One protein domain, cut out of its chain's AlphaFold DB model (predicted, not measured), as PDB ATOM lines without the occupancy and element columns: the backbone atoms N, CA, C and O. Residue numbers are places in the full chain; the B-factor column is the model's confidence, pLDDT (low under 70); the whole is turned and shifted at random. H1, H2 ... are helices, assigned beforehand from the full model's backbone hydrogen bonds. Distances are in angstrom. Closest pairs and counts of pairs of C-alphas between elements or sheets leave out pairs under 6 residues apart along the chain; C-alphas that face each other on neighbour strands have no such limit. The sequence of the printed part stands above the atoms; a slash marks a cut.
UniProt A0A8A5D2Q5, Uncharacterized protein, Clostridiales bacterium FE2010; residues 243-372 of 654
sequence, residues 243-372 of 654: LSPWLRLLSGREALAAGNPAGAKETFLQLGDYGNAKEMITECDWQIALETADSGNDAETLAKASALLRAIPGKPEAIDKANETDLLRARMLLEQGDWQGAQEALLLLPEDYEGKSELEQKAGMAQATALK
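This is residues 243 to 372 of the 654 residues of an uncharacterized protein of Clostridiales bacterium FE2010 (UniProt A0A8A5D2Q5). Look for a rod of seven helices that zigzag back and forth, each folding back beside the one before, so that helical hairpins follow one another from H1 at one end to H7 at the other. The longest helix, H5, lies near the middle with H4 beside it. The printed part has 130 residues, with helices H1 to H7 in chain order and no named strand; the class is all helix. It is loose, with a radius of gyration of the C-alphas of 18.7 A and spans of 69 by 25 by 18 A.

Find C-alpha 316 at (168.008, 126.678, 138.509); from there H5 runs 29.2 A to residue 335. Before it come H4, residues 299 to 310, and H3, residues 277 to 295, 26.6 A long. Earlier still are H2, residues 261 to 269, and H1, residues 245 to 257, beginning at (177.104, 112.776, 113.576). After H5 come H6, residues 339 to 346, and H7, residues 356 to 372, 24.1 A long, ending at (166.426, 113.103, 177.708).

Start at the hub, H5: it touches H4 at a shallow tilt of 16 degrees, opposite ways, the closest C-alphas being Ser 306 and Ala 322, 4.4 A apart. H3, H4 and H5 form an up and down bundle, each helix running against the one before. Toward residue 243, H2 touches H3, with C-alphas 261 and 284 closest at 4.9 A. Toward residue 372, H6 touches H7, with C-alphas 339 and 363 closest at 5.1 A. H1 and H7 are apart. In H1 to H7 every O i to N i+4 pair is within hydrogen-bond range.

The C-alphas of Leu 243 and Lys 372, the two farthest apart, are 68.7 A from each other. The printed part has no cut, and no link is long. Mean pLDDT of the printed part is 92.3; residue 243 alone is under 70.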
ATOM      1  N   LEU A 243     178.739 106.545 111.197       60.75
ATOM      2  CA  LEU A 243     179.601 107.519 110.505       60.75
ATOM      3  C   LEU A 243     179.012 108.933 110.373       60.75
ATOM      4  O   LEU A 243     179.764 109.856 110.073       60.75
ATOM      5  N   SER A 244     177.710 109.136 110.605       76.19
ATOM      6  CA  SER A 244     177.061 110.451 110.470       76.19
ATOM      7  C   SER A 244     176.692 111.051 111.838       76.19
ATOM      8  O   SER A 244     175.718 110.606 112.453       76.19
ATOM      9  N   PRO A 245     177.412 112.088 112.317       81.38
ATOM     10  CA  PRO A 245     177.104 112.776 113.576       81.38
ATOM     11  C   PRO A 245     175.682 113.359 113.636       81.38
ATOM     12  O   PRO A 245     175.066 113.402 114.696       81.38
ATOM     13  N   TRP A 246     175.115 113.757 112.492       81.12
ATOM     14  CA  TRP A 246     173.742 114.266 112.409       81.12
ATOM     15  C   TRP A 246     172.682 113.188 112.691       81.12
ATOM     16  O   TRP A 246     171.737 113.453 113.432       81.12
ATOM     17  N   LEU A 247     172.856 111.966 112.166       83.06
ATOM     18  CA  LEU A 247     171.931 110.853 112.430       83.06
ATOM     19  C   LEU A 247     171.941 110.452 113.910       83.06
ATOM     20  O   LEU A 247     170.885 110.200 114.479       83.06
ATOM     21  N   ARG A 248     173.118 110.467 114.546       85.00
ATOM     22  CA  ARG A 248     173.269 110.215 115.989       85.00
ATOM     23  C   ARG A 248     172.618 111.298 116.852       85.00
ATOM     24  O   ARG A 248     172.023 110.993 117.880       85.00
ATOM     25  N   LEU A 249     172.699 112.562 116.430       86.12
ATOM     26  CA  LEU A 249     172.020 113.660 117.120       86.12
ATOM     27  C   LEU A 249     170.492 113.486 117.068       86.12
ATOM     28  O   LEU A 249     169.817 113.682 118.076       86.12
ATOM     29  N   LEU A 250     169.949 113.084 115.914       87.12
ATOM     30  CA  LEU A 250     168.526 112.762 115.747       87.12
ATOM     31  C   LEU A 250     168.103 111.558 116.586       87.12
ATOM     32  O   LEU A 250     167.114 111.644 117.305       87.12
ATOM     33  N   SER A 251     168.875 110.474 116.552       88.00
ATOM     34  CA  SER A 251     168.550 109.266 117.309       88.00
ATOM     35  C   SER A 251     168.586 109.492 118.818       88.00
ATOM     36  O   SER A 251     167.751 108.950 119.533       88.00
ATOM     37  N   GLY A 252     169.514 110.320 119.311       89.44
ATOM     38  CA  GLY A 252     169.531 110.737 120.714       89.44
ATOM     39  C   GLY A 252     168.276 111.530 121.098       89.44
ATOM     40  O   GLY A 252     167.693 111.288 122.151       89.44
ATOM     41  N   ARG A 253     167.803 112.432 120.224       90.50
ATOM     42  CA  ARG A 253     166.551 113.183 120.442       90.50
ATOM     43  C   ARG A 253     165.318 112.281 120.414       90.50
ATOM     44  O   ARG A 253     164.429 112.458 121.239       90.50
ATOM     45  N   GLU A 254     165.270 111.313 119.504       90.19
ATOM     46  CA  GLU A 254     164.202 110.306 119.469       90.19
ATOM     47  C   GLU A 254     164.210 109.432 120.728       90.19
ATOM     48  O   GLU A 254     163.151 109.171 121.291       90.19
ATOM     49  N   ALA A 255     165.389 109.033 121.220       90.19
ATOM     50  CA  ALA A 255     165.520 108.278 122.464       90.19
ATOM     51  C   ALA A 255     165.041 109.077 123.690       90.19
ATOM     52  O   ALA A 255     164.339 108.521 124.534       90.19
ATOM     53  N   LEU A 256     165.344 110.382 123.758       89.75
ATOM     54  CA  LEU A 256     164.783 111.290 124.767       89.75
ATOM     55  C   LEU A 256     163.253 111.379 124.656       89.75
ATOM     56  O   LEU A 256     162.554 111.214 125.651       89.75
ATOM     57  N   ALA A 257     162.718 111.577 123.447       88.69
ATOM     58  CA  ALA A 257     161.273 111.647 123.217       88.69
ATOM     59  C   ALA A 257     160.544 110.333 123.557       88.69
ATOM     60  O   ALA A 257     159.368 110.349 123.915       88.69
ATOM     61  N   ALA A 258     161.242 109.199 123.468       89.88
ATOM     62  CA  ALA A 258     160.743 107.883 123.849       89.88
ATOM     63  C   ALA A 258     160.842 107.590 125.362       89.88
ATOM     64  O   ALA A 258     160.480 106.489 125.777       89.88
ATOM     65  N   GLY A 259     161.332 108.532 126.179       88.62
ATOM     66  CA  GLY A 259     161.489 108.357 127.626       88.62
ATOM     67  C   GLY A 259     162.691 107.497 128.030       88.62
ATOM     68  O   GLY A 259     162.663 106.878 129.086       88.62
ATOM     69  N   ASN A 260     163.736 107.416 127.198       92.25
ATOM     70  CA  ASN A 260     164.985 106.712 127.516       92.25
ATOM     71  C   ASN A 260     166.173 107.693 127.613       92.25
ATOM     72  O   ASN A 260     167.027 107.731 126.714       92.25
ATOM     73  N   PRO A 261     166.259 108.492 128.692       92.38
ATOM     74  CA  PRO A 261     167.297 109.507 128.834       92.38
ATOM     75  C   PRO A 261     168.697 108.901 129.034       92.38
ATOM     76  O   PRO A 261     169.680 109.469 128.559       92.38
ATOM     77  N   ALA A 262     168.807 107.711 129.641       91.75
ATOM     78  CA  ALA A 262     170.081 107.005 129.809       91.75
ATOM     79  C   ALA A 262     170.706 106.592 128.463       91.75
ATOM     80  O   ALA A 262     171.880 106.871 128.207       91.75
ATOM     81  N   GLY A 263     169.915 105.984 127.570       89.62
ATOM     82  CA  GLY A 263     170.380 105.615 126.227       89.62
ATOM     83  C   GLY A 263     170.656 106.830 125.333       89.62
ATOM     84  O   GLY A 263     171.600 106.832 124.538       89.62
ATOM     85  N   ALA A 264     169.873 107.900 125.490       92.50
ATOM     86  CA  ALA A 264     170.118 109.155 124.787       92.50
ATOM     87  C   ALA A 264     171.449 109.801 125.210       92.50
ATOM     88  O   ALA A 264     172.237 110.191 124.344       92.50
ATOM     89  N   LYS A 265     171.752 109.827 126.517       93.62
ATOM     90  CA  LYS A 265     173.012 110.360 127.058       93.62
ATOM     91  C   LYS A 265     174.235 109.670 126.461       93.62
ATOM     92  O   LYS A 265     175.163 110.349 126.028       93.62
ATOM     93  N   GLU A 266     174.235 108.337 126.396       91.94
ATOM     94  CA  GLU A 266     175.339 107.567 125.802       91.94
ATOM     95  C   GLU A 266     175.573 107.958 124.333       91.94
ATOM     96  O   GLU A 266     176.712 108.130 123.898       91.94
ATOM     97  N   THR A 267     174.488 108.187 123.589       90.12
ATOM     98  CA  THR A 267     174.544 108.628 122.188       90.12
ATOM     99  C   THR A 267     175.113 110.046 122.059       90.12
ATOM    100  O   THR A 267     175.940 110.298 121.180       90.12
ATOM    101  N   PHE A 268     174.723 110.974 122.941       92.00
ATOM    102  CA  PHE A 268     175.238 112.347 122.929       92.00
ATOM    103  C   PHE A 268     176.697 112.447 123.395       92.00
ATOM    104  O   PHE A 268     177.452 113.241 122.836       92.00
ATOM    105  N   LEU A 269     177.141 111.608 124.337       92.06
ATOM    106  CA  LEU A 269     178.546 111.554 124.769       92.06
ATOM    107  C   LEU A 269     179.497 111.217 123.609       92.06
ATOM    108  O   LEU A 269     180.603 111.752 123.539       92.06
ATOM    109  N   GLN A 270     179.055 110.391 122.656       89.44
ATOM    110  CA  GLN A 270     179.835 110.040 121.461       89.44
ATOM    111  C   GLN A 270     179.965 111.186 120.441       89.44
ATOM    112  O   GLN A 270     180.766 111.082 119.512       89.44
ATOM    113  N   LEU A 271     179.172 112.256 120.572       87.25
ATOM    114  CA  LEU A 271     179.175 113.410 119.666       87.25
ATOM    115  C   LEU A 271     180.153 114.515 120.086       87.25
ATOM    116  O   LEU A 271     180.473 115.375 119.264       87.25
ATOM    117  N   GLY A 272     180.647 114.499 121.329       85.56
ATOM    118  CA  GLY A 272     181.547 115.529 121.852       85.56
ATOM    119  C   GLY A 272     180.944 116.935 121.739       85.56
ATOM    120  O   GLY A 272     179.883 117.207 122.295       85.56
ATOM    121  N   ASP A 273     181.612 117.818 120.992       85.25
ATOM    122  CA  ASP A 273     181.211 119.220 120.779       85.25
ATOM    123  C   ASP A 273     180.290 119.434 119.565       85.25
ATOM    124  O   ASP A 273     180.038 120.566 119.152       85.25
ATOM    125  N   TYR A 274     179.804 118.361 118.938       85.06
ATOM    126  CA  TYR A 274     178.987 118.471 117.734       85.06
ATOM    127  C   TYR A 274     177.562 118.966 118.038       85.06
ATOM    128  O   TYR A 274     176.788 118.314 118.743       85.06
ATOM    129  N   GLY A 275     177.180 120.092 117.429       87.00
ATOM    130  CA  GLY A 275     175.843 120.671 117.568       87.00
ATOM    131  C   GLY A 275     175.546 121.091 119.009       87.00
ATOM    132  O   GLY A 275     176.388 121.692 119.666       87.00
ATOM    133  N   ASN A 276     174.351 120.764 119.504       87.56
ATOM    134  CA  ASN A 276     173.946 121.033 120.885       87.56
ATOM    135  C   ASN A 276     174.085 119.807 121.808       87.56
ATOM    136  O   ASN A 276     173.374 119.698 122.802       87.56
ATOM    137  N   ALA A 277     174.984 118.865 121.492       89.31
ATOM    138  CA  ALA A 277     175.128 117.616 122.245       89.31
ATOM    139  C   ALA A 277     175.411 117.834 123.743       89.31
ATOM    140  O   ALA A 277     174.828 117.136 124.565       89.31
ATOM    141  N   LYS A 278     176.227 118.831 124.117       90.12
ATOM    142  CA  LYS A 278     176.504 119.177 125.527       90.12
ATOM    143  C   LYS A 278     175.254 119.609 126.303       90.12
ATOM    144  O   LYS A 278     175.040 119.126 127.408       90.12
ATOM    145  N   GLU A 279     174.414 120.455 125.707       89.19
ATOM    146  CA  GLU A 279     173.126 120.870 126.290       89.19
ATOM    147  C   GLU A 279     172.155 119.683 126.400       89.19
ATOM    148  O   GLU A 279     171.412 119.549 127.371       89.19
ATOM    149  N   MET A 280     172.176 118.776 125.418       90.56
ATOM    150  CA  MET A 280     171.353 117.565 125.454       90.56
ATOM    151  C   MET A 280     171.834 116.567 126.515       90.56
ATOM    152  O   MET A 280     171.002 115.905 127.124       90.56
ATOM    153  N   ILE A 281     173.142 116.485 126.796       91.62
ATOM    154  CA  ILE A 281     173.678 115.686 127.913       91.62
ATOM    155  C   ILE A 281     173.164 116.233 129.246       91.62
ATOM    156  O   ILE A 281     172.677 115.447 130.054       91.62
ATOM    157  N   THR A 282     173.203 117.555 129.456       91.69
ATOM    158  CA  THR A 282     172.652 118.166 130.678       91.69
ATOM    159  C   THR A 282     171.145 117.942 130.815       91.69
ATOM    160  O   THR A 282     170.655 117.741 131.923       91.69
ATOM    161  N   GLU A 283     170.405 117.915 129.702       91.06
ATOM    162  CA  GLU A 283     168.975 117.591 129.715       91.06
ATOM    163  C   GLU A 283     168.717 116.110 130.030       91.06
ATOM    164  O   GLU A 283     167.817 115.795 130.806       91.06
ATOM    165  N   CYS A 284     169.536 115.192 129.504       93.19
ATOM    166  CA  CYS A 284     169.485 113.788 129.906       93.19
ATOM    167  C   CYS A 284     169.796 113.613 131.399       93.19
ATOM    168  O   CYS A 284     169.095 112.864 132.070       93.19
ATOM    169  N   ASP A 285     170.821 114.296 131.915       93.44
ATOM    170  CA  ASP A 285     171.199 114.245 133.333       93.44
ATOM    171  C   ASP A 285     170.071 114.726 134.239       93.44
ATOM    172  O   ASP A 285     169.754 114.069 135.229       93.44
ATOM    173  N   TRP A 286     169.403 115.809 133.843       92.69
ATOM    174  CA  TRP A 286     168.184 116.281 134.488       92.69
ATOM    175  C   TRP A 286     167.071 115.233 134.494       92.69
ATOM    176  O   TRP A 286     166.536 114.948 135.560       92.69
ATOM    177  N   GLN A 287     166.735 114.632 133.351       93.25
ATOM    178  CA  GLN A 287     165.643 113.652 133.290       93.25
ATOM    179  C   GLN A 287     165.945 112.384 134.094       93.25
ATOM    180  O   GLN A 287     165.054 111.869 134.760       93.25
ATOM    181  N   ILE A 288     167.196 111.911 134.087       92.50
ATOM    182  CA  ILE A 288     167.626 110.764 134.902       92.50
ATOM    183  C   ILE A 288     167.508 111.098 136.393       92.50
ATOM    184  O   ILE A 288     166.994 110.298 137.175       92.50
ATOM    185  N   ALA A 289     167.988 112.275 136.801       94.38
ATOM    186  CA  ALA A 289     167.942 112.701 138.194       94.38
ATOM    187  C   ALA A 289     166.497 112.928 138.673       94.38
ATOM    188  O   ALA A 289     166.157 112.525 139.783       94.38
ATOM    189  N   LEU A 290     165.636 113.483 137.813       93.62
ATOM    190  CA  LEU A 290     164.208 113.663 138.069       93.62
ATOM    191  C   LEU A 290     163.484 112.319 138.221       93.62
ATOM    192  O   LEU A 290     162.787 112.121 139.207       93.62
ATOM    193  N   GLU A 291     163.708 111.365 137.313       92.12
ATOM    194  CA  GLU A 291     163.133 110.016 137.418       92.12
ATOM    195  C   GLU A 291     163.582 109.315 138.710       92.12
ATOM    196  O   GLU A 291     162.794 108.637 139.369       92.12
ATOM    197  N   THR A 292     164.840 109.519 139.112       93.88
ATOM    198  CA  THR A 292     165.369 108.981 140.372       93.88
ATOM    199  C   THR A 292     164.697 109.630 141.587       93.88
ATOM    200  O   THR A 292     164.392 108.928 142.547       93.88
ATOM    201  N   ALA A 293     164.437 110.941 141.548       93.69
ATOM    202  CA  ALA A 293     163.726 111.650 142.612       93.69
ATOM    203  C   ALA A 293     162.259 111.199 142.712       93.69
ATOM    204  O   ALA A 293     161.792 110.882 143.800       93.69
ATOM    205  N   ASP A 294     161.559 111.102 141.580       91.75
ATOM    206  CA  ASP A 294     160.129 110.769 141.528       91.75
ATOM    207  C   ASP A 294     159.842 109.292 141.860       91.75
ATOM    208  O   ASP A 294     158.757 108.954 142.335       91.75
ATOM    209  N   SER A 295     160.800 108.393 141.600       89.50
ATOM    210  CA  SER A 295     160.699 106.962 141.932       89.50
ATOM    211  C   SER A 295     161.321 106.583 143.279       89.50
ATOM    212  O   SER A 295     161.179 105.435 143.718       89.50
ATOM    213  N   GLY A 296     162.011 107.526 143.928       87.50
ATOM    214  CA  GLY A 296     162.664 107.325 145.213       87.50
ATOM    215  C   GLY A 296     161.648 107.062 146.322       87.50
ATOM    216  O   GLY A 296     160.800 107.900 146.609       87.50
ATOM    217  N   ASN A 297     161.741 105.891 146.957       88.69
ATOM    218  CA  ASN A 297     160.857 105.487 148.061       88.69
ATOM    219  C   ASN A 297     161.602 105.348 149.398       88.69
ATOM    220  O   ASN A 297     161.000 104.975 150.403       88.69
ATOM    221  N   ASP A 298     162.915 105.584 149.413       93.50
ATOM    222  CA  ASP A 298     163.756 105.493 150.604       93.50
ATOM    223  C   ASP A 298     164.711 106.696 150.698       93.50
ATOM    224  O   ASP A 298     164.946 107.426 149.734       93.50
ATOM    225  N   ALA A 299     165.226 106.956 151.899       92.81
ATOM    226  CA  ALA A 299     166.002 108.167 152.147       92.81
ATOM    227  C   ALA A 299     167.338 108.162 151.384       92.81
ATOM    228  O   ALA A 299     167.856 109.223 151.040       92.81
ATOM    229  N   GLU A 300     167.883 106.977 151.092       93.69
ATOM    230  CA  GLU A 300     169.143 106.811 150.367       93.69
ATOM    231  C   GLU A 300     168.993 107.130 148.870       93.69
ATOM    232  O   GLU A 300     169.853 107.796 148.289       93.69
ATOM    233  N   THR A 301     167.903 106.693 148.230       94.69
ATOM    234  CA  THR A 301     167.603 107.036 146.829       94.69
ATOM    235  C   THR A 301     167.335 108.523 146.671       94.69
ATOM    236  O   THR A 301     167.893 109.129 145.756       94.69
ATOM    237  N   LEU A 302     166.592 109.136 147.597       95.31
ATOM    238  CA  LEU A 302     166.359 110.582 147.602       95.31
ATOM    239  C   LEU A 302     167.660 111.375 147.792       95.31
ATOM    240  O   LEU A 302     167.880 112.354 147.085       95.31
ATOM    241  N   ALA A 303     168.566 110.918 148.668       95.62
ATOM    242  CA  ALA A 303     169.889 111.527 148.842       95.62
ATOM    243  C   ALA A 303     170.724 111.483 147.553       95.62
ATOM    244  O   ALA A 303     171.377 112.457 147.176       95.62
ATOM    245  N   LYS A 304     170.707 110.340 146.853       95.00
ATOM    246  CA  LYS A 304     171.383 110.188 145.557       95.00
ATOM    247  C   LYS A 304     170.753 111.097 144.503       95.00
ATOM    248  O   LYS A 304     171.484 111.737 143.751       95.00
ATOM    249  N   ALA A 305     169.425 111.174 144.460       95.50
ATOM    250  CA  ALA A 305     168.699 112.012 143.515       95.50
ATOM    251  C   ALA A 305     168.999 113.504 143.724       95.50
ATOM    252  O   ALA A 305     169.376 114.178 142.765       95.50
ATOM    253  N   SER A 306     168.929 114.016 144.959       95.56
ATOM    254  CA  SER A 306     169.224 115.426 145.250       95.56
ATOM    255  C   SER A 306     170.684 115.789 144.953       95.56
ATOM    256  O   SER A 306     170.958 116.863 144.414       95.56
ATOM    257  N   ALA A 307     171.631 114.877 145.201       95.50
ATOM    258  CA  ALA A 307     173.032 115.056 144.818       95.50
ATOM    259  C   ALA A 307     173.228 115.113 143.290       95.50
ATOM    260  O   ALA A 307     173.957 115.980 142.799       95.50
ATOM    261  N   LEU A 308     172.564 114.229 142.531       95.31
ATOM    262  CA  LEU A 308     172.590 114.259 141.064       95.31
ATOM    263  C   LEU A 308     171.987 115.556 140.519       95.31
ATOM    264  O   LEU A 308     172.573 116.163 139.629       95.31
ATOM    265  N   LEU A 309     170.864 116.004 141.086       95.88
ATOM    266  CA  LEU A 309     170.195 117.246 140.709       95.88
ATOM    267  C   LEU A 309     171.088 118.477 140.934       95.88
ATOM    268  O   LEU A 309     171.232 119.301 140.034       95.88
ATOM    269  N   ARG A 310     171.767 118.572 142.086       94.88
ATOM    270  CA  ARG A 310     172.700 119.680 142.374       94.88
ATOM    271  C   ARG A 310     173.953 119.688 141.504       94.88
ATOM    272  O   ARG A 310     174.559 120.742 141.325       94.88
ATOM    273  N   ALA A 311     174.354 118.535 140.975       94.81
ATOM    274  CA  ALA A 311     175.508 118.434 140.089       94.81
ATOM    275  C   ALA A 311     175.235 118.976 138.672       94.81
ATOM    276  O   ALA A 311     176.178 119.112 137.889       94.81
ATOM    277  N   ILE A 312     173.977 119.287 138.325       94.19
ATOM    278  CA  ILE A 312     173.595 119.778 136.996       94.19
ATOM    279  C   ILE A 312     173.977 121.262 136.859       94.19
ATOM    280  O   ILE A 312     173.425 122.117 137.556       94.19
ATOM    281  N   PRO A 313     174.900 121.617 135.948       89.31
ATOM    282  CA  PRO A 313     175.373 122.988 135.821       89.31
ATOM    283  C   PRO A 313     174.340 123.887 135.127       89.31
ATOM    284  O   PRO A 313     173.777 123.526 134.097       89.31
ATOM    285  N   GLY A 314     174.160 125.104 135.648       85.19
ATOM    286  CA  GLY A 314     173.439 126.178 134.955       85.19
ATOM    287  C   GLY A 314     171.921 126.001 134.837       85.19
ATOM    288  O   GLY A 314     171.321 126.683 134.010       85.19
ATOM    289  N   LYS A 315     171.308 125.120 135.642       87.75
ATOM    290  CA  LYS A 315     169.862 124.845 135.628       87.75
ATOM    291  C   LYS A 315     169.223 125.128 137.003       87.75
ATOM    292  O   LYS A 315     169.295 124.265 137.878       87.75
ATOM    293  N   PRO A 316     168.634 126.318 137.231       89.75
ATOM    294  CA  PRO A 316     168.008 126.678 138.509       89.75
ATOM    295  C   PRO A 316     166.909 125.703 138.947       89.75
ATOM    296  O   PRO A 316     166.848 125.332 140.113       89.75
ATOM    297  N   GLU A 317     166.125 125.190 137.996       93.00
ATOM    298  CA  GLU A 317     165.043 124.234 138.257       93.00
ATOM    299  C   GLU A 317     165.567 122.919 138.853       93.00
ATOM    300  O   GLU A 317     164.854 122.228 139.583       93.00
ATOM    301  N   ALA A 318     166.829 122.571 138.567       93.31
ATOM    302  CA  ALA A 318     167.478 121.413 139.166       93.31
ATOM    303  C   ALA A 318     167.781 121.619 140.651       93.31
ATOM    304  O   ALA A 318     167.614 120.692 141.442       93.31
ATOM    305  N   ILE A 319     168.165 122.835 141.040       94.38
ATOM    306  CA  ILE A 319     168.384 123.194 142.442       94.38
ATOM    307  C   ILE A 319     167.057 123.219 143.198       94.38
ATOM    308  O   ILE A 319     166.978 122.650 144.285       94.38
ATOM    309  N   ASP A 320     166.007 123.792 142.607       93.94
ATOM    310  CA  ASP A 320     164.674 123.815 143.218       93.94
ATOM    311  C   ASP A 320     164.156 122.393 143.462       93.94
ATOM    312  O   ASP A 320     163.737 122.061 144.573       93.94
ATOM    313  N   LYS A 321     164.287 121.502 142.466       95.06
ATOM    314  CA  LYS A 321     163.906 120.094 142.626       95.06
ATOM    315  C   LYS A 321     164.783 119.366 143.646       95.06
ATOM    316  O   LYS A 321     164.279 118.517 144.379       95.06
ATOM    317  N   ALA A 322     166.077 119.683 143.727       95.69
ATOM    318  CA  ALA A 322     166.957 119.113 144.746       95.69
ATOM    319  C   ALA A 322     166.514 119.512 146.160       95.69
ATOM    320  O   ALA A 322     166.456 118.656 147.039       95.69
ATOM    321  N   ASN A 323     166.152 120.782 146.359       96.06
ATOM    322  CA  ASN A 323     165.651 121.288 147.636       96.06
ATOM    323  C   ASN A 323     164.321 120.619 148.020       96.06
ATOM    324  O   ASN A 323     164.176 120.161 149.150       96.06
ATOM    325  N   GLU A 324     163.381 120.468 147.078       95.50
ATOM    326  CA  GLU A 324     162.141 119.706 147.296       95.50
ATOM    327  C   GLU A 324     162.436 118.256 147.717       95.50
ATOM    328  O   GLU A 324     161.850 117.741 148.673       95.50
ATOM    329  N   THR A 325     163.391 117.616 147.038       95.88
ATOM    330  CA  THR A 325     163.794 116.226 147.295       95.88
ATOM    331  C   THR A 325     164.408 116.061 148.689       95.88
ATOM    332  O   THR A 325     164.080 115.103 149.389       95.88
ATOM    333  N   ASP A 326     165.258 116.989 149.139       96.69
ATOM    334  CA  ASP A 326     165.828 116.925 150.492       96.69
ATOM    335  C   ASP A 326     164.819 117.266 151.586       96.69
ATOM    336  O   ASP A 326     164.882 116.673 152.661       96.69
ATOM    337  N   LEU A 327     163.851 118.150 151.319       96.50
ATOM    338  CA  LEU A 327     162.755 118.403 152.255       96.50
ATOM    339  C   LEU A 327     161.901 117.136 152.455       96.50
ATOM    340  O   LEU A 327     161.571 116.774 153.589       96.50
ATOM    341  N   LEU A 328     161.577 116.433 151.362       95.44
ATOM    342  CA  LEU A 328     160.878 115.144 151.399       95.44
ATOM    343  C   LEU A 328     161.698 114.103 152.175       95.44
ATOM    344  O   LEU A 328     161.169 113.429 153.061       95.44
ATOM    345  N   ARG A 329     163.001 114.010 151.883       96.25
ATOM    346  CA  ARG A 329     163.930 113.112 152.577       96.25
ATOM    347  C   ARG A 329     163.966 113.391 154.080       96.25
ATOM    348  O   ARG A 329     163.854 112.448 154.856       96.25
ATOM    349  N   ALA A 330     164.090 114.654 154.489       97.12
ATOM    350  CA  ALA A 330     164.123 115.047 155.897       97.12
ATOM    351  C   ALA A 330     162.840 114.638 156.633       97.12
ATOM    352  O   ALA A 330     162.904 114.058 157.715       97.12
ATOM    353  N   ARG A 331     161.669 114.863 156.021       95.81
ATOM    354  CA  ARG A 331     160.380 114.425 156.579       95.81
ATOM    355  C   ARG A 331     160.340 112.914 156.791       95.81
ATOM    356  O   ARG A 331     159.941 112.452 157.854       95.81
ATOM    357  N   MET A 332     160.789 112.162 155.795       95.06
ATOM    358  CA  MET A 332     160.764 110.706 155.834       95.06
ATOM    359  C   MET A 332     161.746 110.131 156.866       95.06
ATOM    360  O   MET A 332     161.438 109.143 157.525       95.06
ATOM    361  N   LEU A 333     162.908 110.768 157.046       96.75
ATOM    362  CA  LEU A 333     163.870 110.410 158.091       96.75
ATOM    363  C   LEU A 333     163.301 110.667 159.493       96.75
ATOM    364  O   LEU A 333     163.415 109.805 160.362       96.75
ATOM    365  N   LEU A 334     162.588 111.780 159.695       95.88
ATOM    366  CA  LEU A 334     161.894 112.047 160.960       95.88
ATOM    367  C   LEU A 334     160.792 111.027 161.259       95.88
ATOM    368  O   LEU A 334     160.669 110.591 162.399       95.88
ATOM    369  N   GLU A 335     160.025 110.603 160.252       93.62
ATOM    370  CA  GLU A 335     159.024 109.534 160.406       93.62
ATOM    371  C   GLU A 335     159.653 108.188 160.802       93.62
ATOM    372  O   GLU A 335     159.019 107.381 161.481       93.62
ATOM    373  N   GLN A 336     160.912 107.954 160.419       93.56
ATOM    374  CA  GLN A 336     161.696 106.777 160.806       93.56
ATOM    375  C   GLN A 336     162.395 106.935 162.168       93.56
ATOM    376  O   GLN A 336     162.981 105.972 162.662       93.56
ATOM    377  N   GLY A 337     162.335 108.122 162.781       92.19
ATOM    378  CA  GLY A 337     163.033 108.454 164.027       92.19
ATOM    379  C   GLY A 337     164.507 108.842 163.852       92.19
ATOM    380  O   GLY A 337     165.184 109.097 164.848       92.19
ATOM    381  N   ASP A 338     165.009 108.924 162.616       95.62
ATOM    382  CA  ASP A 338     166.372 109.371 162.314       95.62
ATOM    383  C   ASP A 338     166.434 110.903 162.238       95.62
ATOM    384  O   ASP A 338     166.434 111.525 161.171       95.62
ATOM    385  N   TRP A 339     166.461 111.533 163.410       95.50
ATOM    386  CA  TRP A 339     166.566 112.985 163.524       95.50
ATOM    387  C   TRP A 339     167.929 113.521 163.059       95.50
ATOM    388  O   TRP A 339     167.989 114.645 162.561       95.50
ATOM    389  N   GLN A 340     169.004 112.728 163.172       96.00
ATOM    390  CA  GLN A 340     170.354 113.116 162.743       96.00
ATOM    391  C   GLN A 340     170.407 113.256 161.225       96.00
ATOM    392  O   GLN A 340     170.752 114.320 160.708       96.00
ATOM    393  N   GLY A 341     169.974 112.216 160.507       95.12
ATOM    394  CA  GLY A 341     169.900 112.248 159.052       95.12
ATOM    395  C   GLY A 341     168.960 113.345 158.540       95.12
ATOM    396  O   GLY A 341     169.221 113.951 157.497       95.12
ATOM    397  N   ALA A 342     167.876 113.634 159.267       96.62
ATOM    398  CA  ALA A 342     166.975 114.728 158.922       96.62
ATOM    399  C   ALA A 342     167.650 116.104 159.036       96.62
ATOM    400  O   ALA A 342     167.527 116.906 158.111       96.62
ATOM    401  N   GLN A 343     168.396 116.373 160.114       95.31
ATOM    402  CA  GLN A 343     169.158 117.620 160.262       95.31
ATOM    403  C   GLN A 343     170.211 117.779 159.158       95.31
ATOM    404  O   GLN A 343     170.326 118.855 158.573       95.31
ATOM    405  N   GLU A 344     170.930 116.707 158.811       95.19
ATOM    406  CA  GLU A 344     171.889 116.720 157.697       95.19
ATOM    407  C   GLU A 344     171.229 117.070 156.359       95.19
ATOM    408  O   GLU A 344     171.779 117.853 155.584       95.19
ATOM    409  N   ALA A 345     170.042 116.519 156.086       94.75
ATOM    410  CA  ALA A 345     169.285 116.859 154.887       94.75
ATOM    411  C   ALA A 345     168.836 118.332 154.902       94.75
ATOM    412  O   ALA A 345     168.980 119.012 153.889       94.75
ATOM    413  N   LEU A 346     168.361 118.845 156.046       96.56
ATOM    414  CA  LEU A 346     167.891 120.229 156.209       96.56
ATOM    415  C   LEU A 346     169.010 121.275 156.063       96.56
ATOM    416  O   LEU A 346     168.771 122.362 155.530       96.56
ATOM    417  N   LEU A 347     170.244 120.933 156.452       95.94
ATOM    418  CA  LEU A 347     171.432 121.781 156.282       95.94
ATOM    419  C   LEU A 347     171.762 122.080 154.809       95.94
ATOM    420  O   LEU A 347     172.432 123.072 154.525       95.94
ATOM    421  N   LEU A 348     171.296 121.250 153.867       94.25
ATOM    422  CA  LEU A 348     171.508 121.454 152.428       94.25
ATOM    423  C   LEU A 348     170.540 122.473 151.807       94.25
ATOM    424  O   LEU A 348     170.752 122.892 150.665       94.25
ATOM    425  N   LEU A 349     169.474 122.851 152.520       95.56
ATOM    426  CA  LEU A 349     168.482 123.814 152.045       95.56
ATOM    427  C   LEU A 349     168.855 125.257 152.434       95.56
ATOM    428  O   LEU A 349     169.454 125.467 153.494       95.56
ATOM    429  N   PRO A 350     168.437 126.269 151.644       94.50
ATOM    430  CA  PRO A 350     168.514 127.680 152.040       94.50
ATOM    431  C   PRO A 350     167.849 127.947 153.402       94.50
ATOM    432  O   PRO A 350     166.923 127.234 153.778       94.50
ATOM    433  N   GLU A 351     168.298 128.961 154.150       90.81
ATOM    434  CA  GLU A 351     167.730 129.317 155.469       90.81
ATOM    435  C   GLU A 351     166.224 129.610 155.398       90.81
ATOM    436  O   GLU A 351     165.454 129.026 156.156       90.81
ATOM    437  N   ASP A 352     165.796 130.396 154.411       92.06
ATOM    438  CA  ASP A 352     164.400 130.824 154.252       92.06
ATOM    439  C   ASP A 352     163.535 129.843 153.433       92.06
ATOM    440  O   ASP A 352     162.491 130.220 152.897       92.06
ATOM    441  N   TYR A 353     163.966 128.586 153.265       94.00
ATOM    442  CA  TYR A 353     163.214 127.625 152.456       94.00
ATOM    443  C   TYR A 353     161.900 127.216 153.143       94.00
ATOM    444  O   TYR A 353     161.880 126.812 154.309       94.00
ATOM    445  N   GLU A 354     160.788 127.290 152.409       92.81
ATOM    446  CA  GLU A 354     159.456 127.014 152.950       92.81
ATOM    447  C   GLU A 354     159.362 125.590 153.527       92.81
ATOM    448  O   GLU A 354     159.765 124.605 152.907       92.81
ATOM    449  N   GLY A 355     158.849 125.476 154.755       90.56
ATOM    450  CA  GLY A 355     158.717 124.202 155.467       90.56
ATOM    451  C   GLY A 355     160.000 123.679 156.128       90.56
ATOM    452  O   GLY A 355     159.908 122.739 156.919       90.56
ATOM    453  N   LYS A 356     161.173 124.286 155.885       95.12
ATOM    454  CA  LYS A 356     162.435 123.908 156.548       95.12
ATOM    455  C   LYS A 356     162.355 124.116 158.060       95.12
ATOM    456  O   LYS A 356     162.569 123.170 158.806       95.12
ATOM    457  N   SER A 357     161.962 125.316 158.492       93.12
ATOM    458  CA  SER A 357     161.896 125.683 159.916       93.12
ATOM    459  C   SER A 357     160.993 124.749 160.737       93.12
ATOM    460  O   SER A 357     161.359 124.339 161.836       93.12
ATOM    461  N   GLU A 358     159.847 124.327 160.188       93.12
ATOM    462  CA  GLU A 358     158.952 123.375 160.864       93.12
ATOM    463  C   GLU A 358     159.620 122.003 161.058       93.12
ATOM    464  O   GLU A 358     159.496 121.382 162.117       93.12
ATOM    465  N   LEU A 359     160.337 121.512 160.041       95.44
ATOM    466  CA  LEU A 359     161.062 120.244 160.131       95.44
ATOM    467  C   LEU A 359     162.292 120.347 161.039       95.44
ATOM    468  O   LEU A 359     162.584 119.385 161.742       95.44
ATOM    469  N   GLU A 360     162.973 121.493 161.081       95.19
ATOM    470  CA  GLU A 360     164.072 121.747 162.023       95.19
ATOM    471  C   GLU A 360     163.581 121.711 163.469       95.19
ATOM    472  O   GLU A 360     164.196 121.052 164.304       95.19
ATOM    473  N   GLN A 361     162.437 122.336 163.759       94.88
ATOM    474  CA  GLN A 361     161.829 122.273 165.087       94.88
ATOM    475  C   GLN A 361     161.421 120.840 165.459       94.88
ATOM    476  O   GLN A 361     161.702 120.391 166.571       94.88
ATOM    477  N   LYS A 362     160.831 120.081 164.524       95.62
ATOM    478  CA  LYS A 362     160.518 118.652 164.724       95.62
ATOM    479  C   LYS A 362     161.768 117.808 164.972       95.62
ATOM    480  O   LYS A 362     161.759 116.960 165.862       95.62
ATOM    481  N   ALA A 363     162.834 118.038 164.209       96.25
ATOM    482  CA  ALA A 363     164.106 117.343 164.376       96.25
ATOM    483  C   ALA A 363     164.765 117.688 165.715       96.25
ATOM    484  O   ALA A 363     165.218 116.790 166.417       96.25
ATOM    485  N   GLY A 364     164.764 118.967 166.101       96.31
ATOM    486  CA  GLY A 364     165.249 119.422 167.403       96.31
ATOM    487  C   GLY A 364     164.448 118.828 168.562       96.31
ATOM    488  O   GLY A 364     165.036 118.383 169.543       96.31
ATOM    489  N   MET A 365     163.124 118.718 168.422       96.62
ATOM    490  CA  MET A 365     162.278 118.032 169.402       96.62
ATOM    491  C   MET A 365     162.679 116.558 169.548       96.62
ATOM    492  O   MET A 365     162.861 116.085 170.664       96.62
ATOM    493  N   ALA A 366     162.859 115.842 168.433       96.06
ATOM    494  CA  ALA A 366     163.272 114.437 168.433       96.06
ATOM    495  C   ALA A 366     164.698 114.224 168.986       96.06
ATOM    496  O   ALA A 366     164.962 113.240 169.673       96.06
ATOM    497  N   GLN A 367     165.611 115.161 168.729       96.50
ATOM    498  CA  GLN A 367     166.951 115.160 169.314       96.50
ATOM    499  C   GLN A 367     166.892 115.330 170.834       96.50
ATOM    500  O   GLN A 367     167.517 114.570 171.572       96.50
ATOM    501  N   ALA A 368     166.147 116.328 171.309       97.12
ATOM    502  CA  ALA A 368     166.030 116.623 172.731       97.12
ATOM    503  C   ALA A 368     165.372 115.469 173.500       97.12
ATOM    504  O   ALA A 368     165.838 115.112 174.582       97.12
ATOM    505  N   THR A 369     164.346 114.825 172.935       96.12
ATOM    506  CA  THR A 369     163.724 113.642 173.551       96.12
ATOM    507  C   THR A 369     164.675 112.448 173.606       96.12
ATOM    508  O   THR A 369     164.697 111.749 174.618       96.12
ATOM    509  N   ALA A 370     165.500 112.233 172.576       95.62
ATOM    510  CA  ALA A 370     166.534 111.200 172.598       95.62
ATOM    511  C   ALA A 370     167.592 111.471 173.685       95.62
ATOM    512  O   ALA A 370     167.912 110.577 174.464       95.62
ATOM    513  N   LEU A 371     168.074 112.714 173.804       96.75
ATOM    514  CA  LEU A 371     169.021 113.109 174.856       96.75
ATOM    515  C   LEU A 371     168.427 112.952 176.261       96.75
ATOM    516  O   LEU A 371     169.108 112.463 177.161       96.75
ATOM    517  N   LYS A 372     167.150 113.312 176.447       96.44
ATOM    518  CA  LYS A 372     166.426 113.103 177.708       96.44
ATOM    519  C   LYS A 372     166.358 111.613 178.067       96.44
ATOM    520  O   LYS A 372     166.603 111.260 179.215       96.44
TER     521      LYS A 372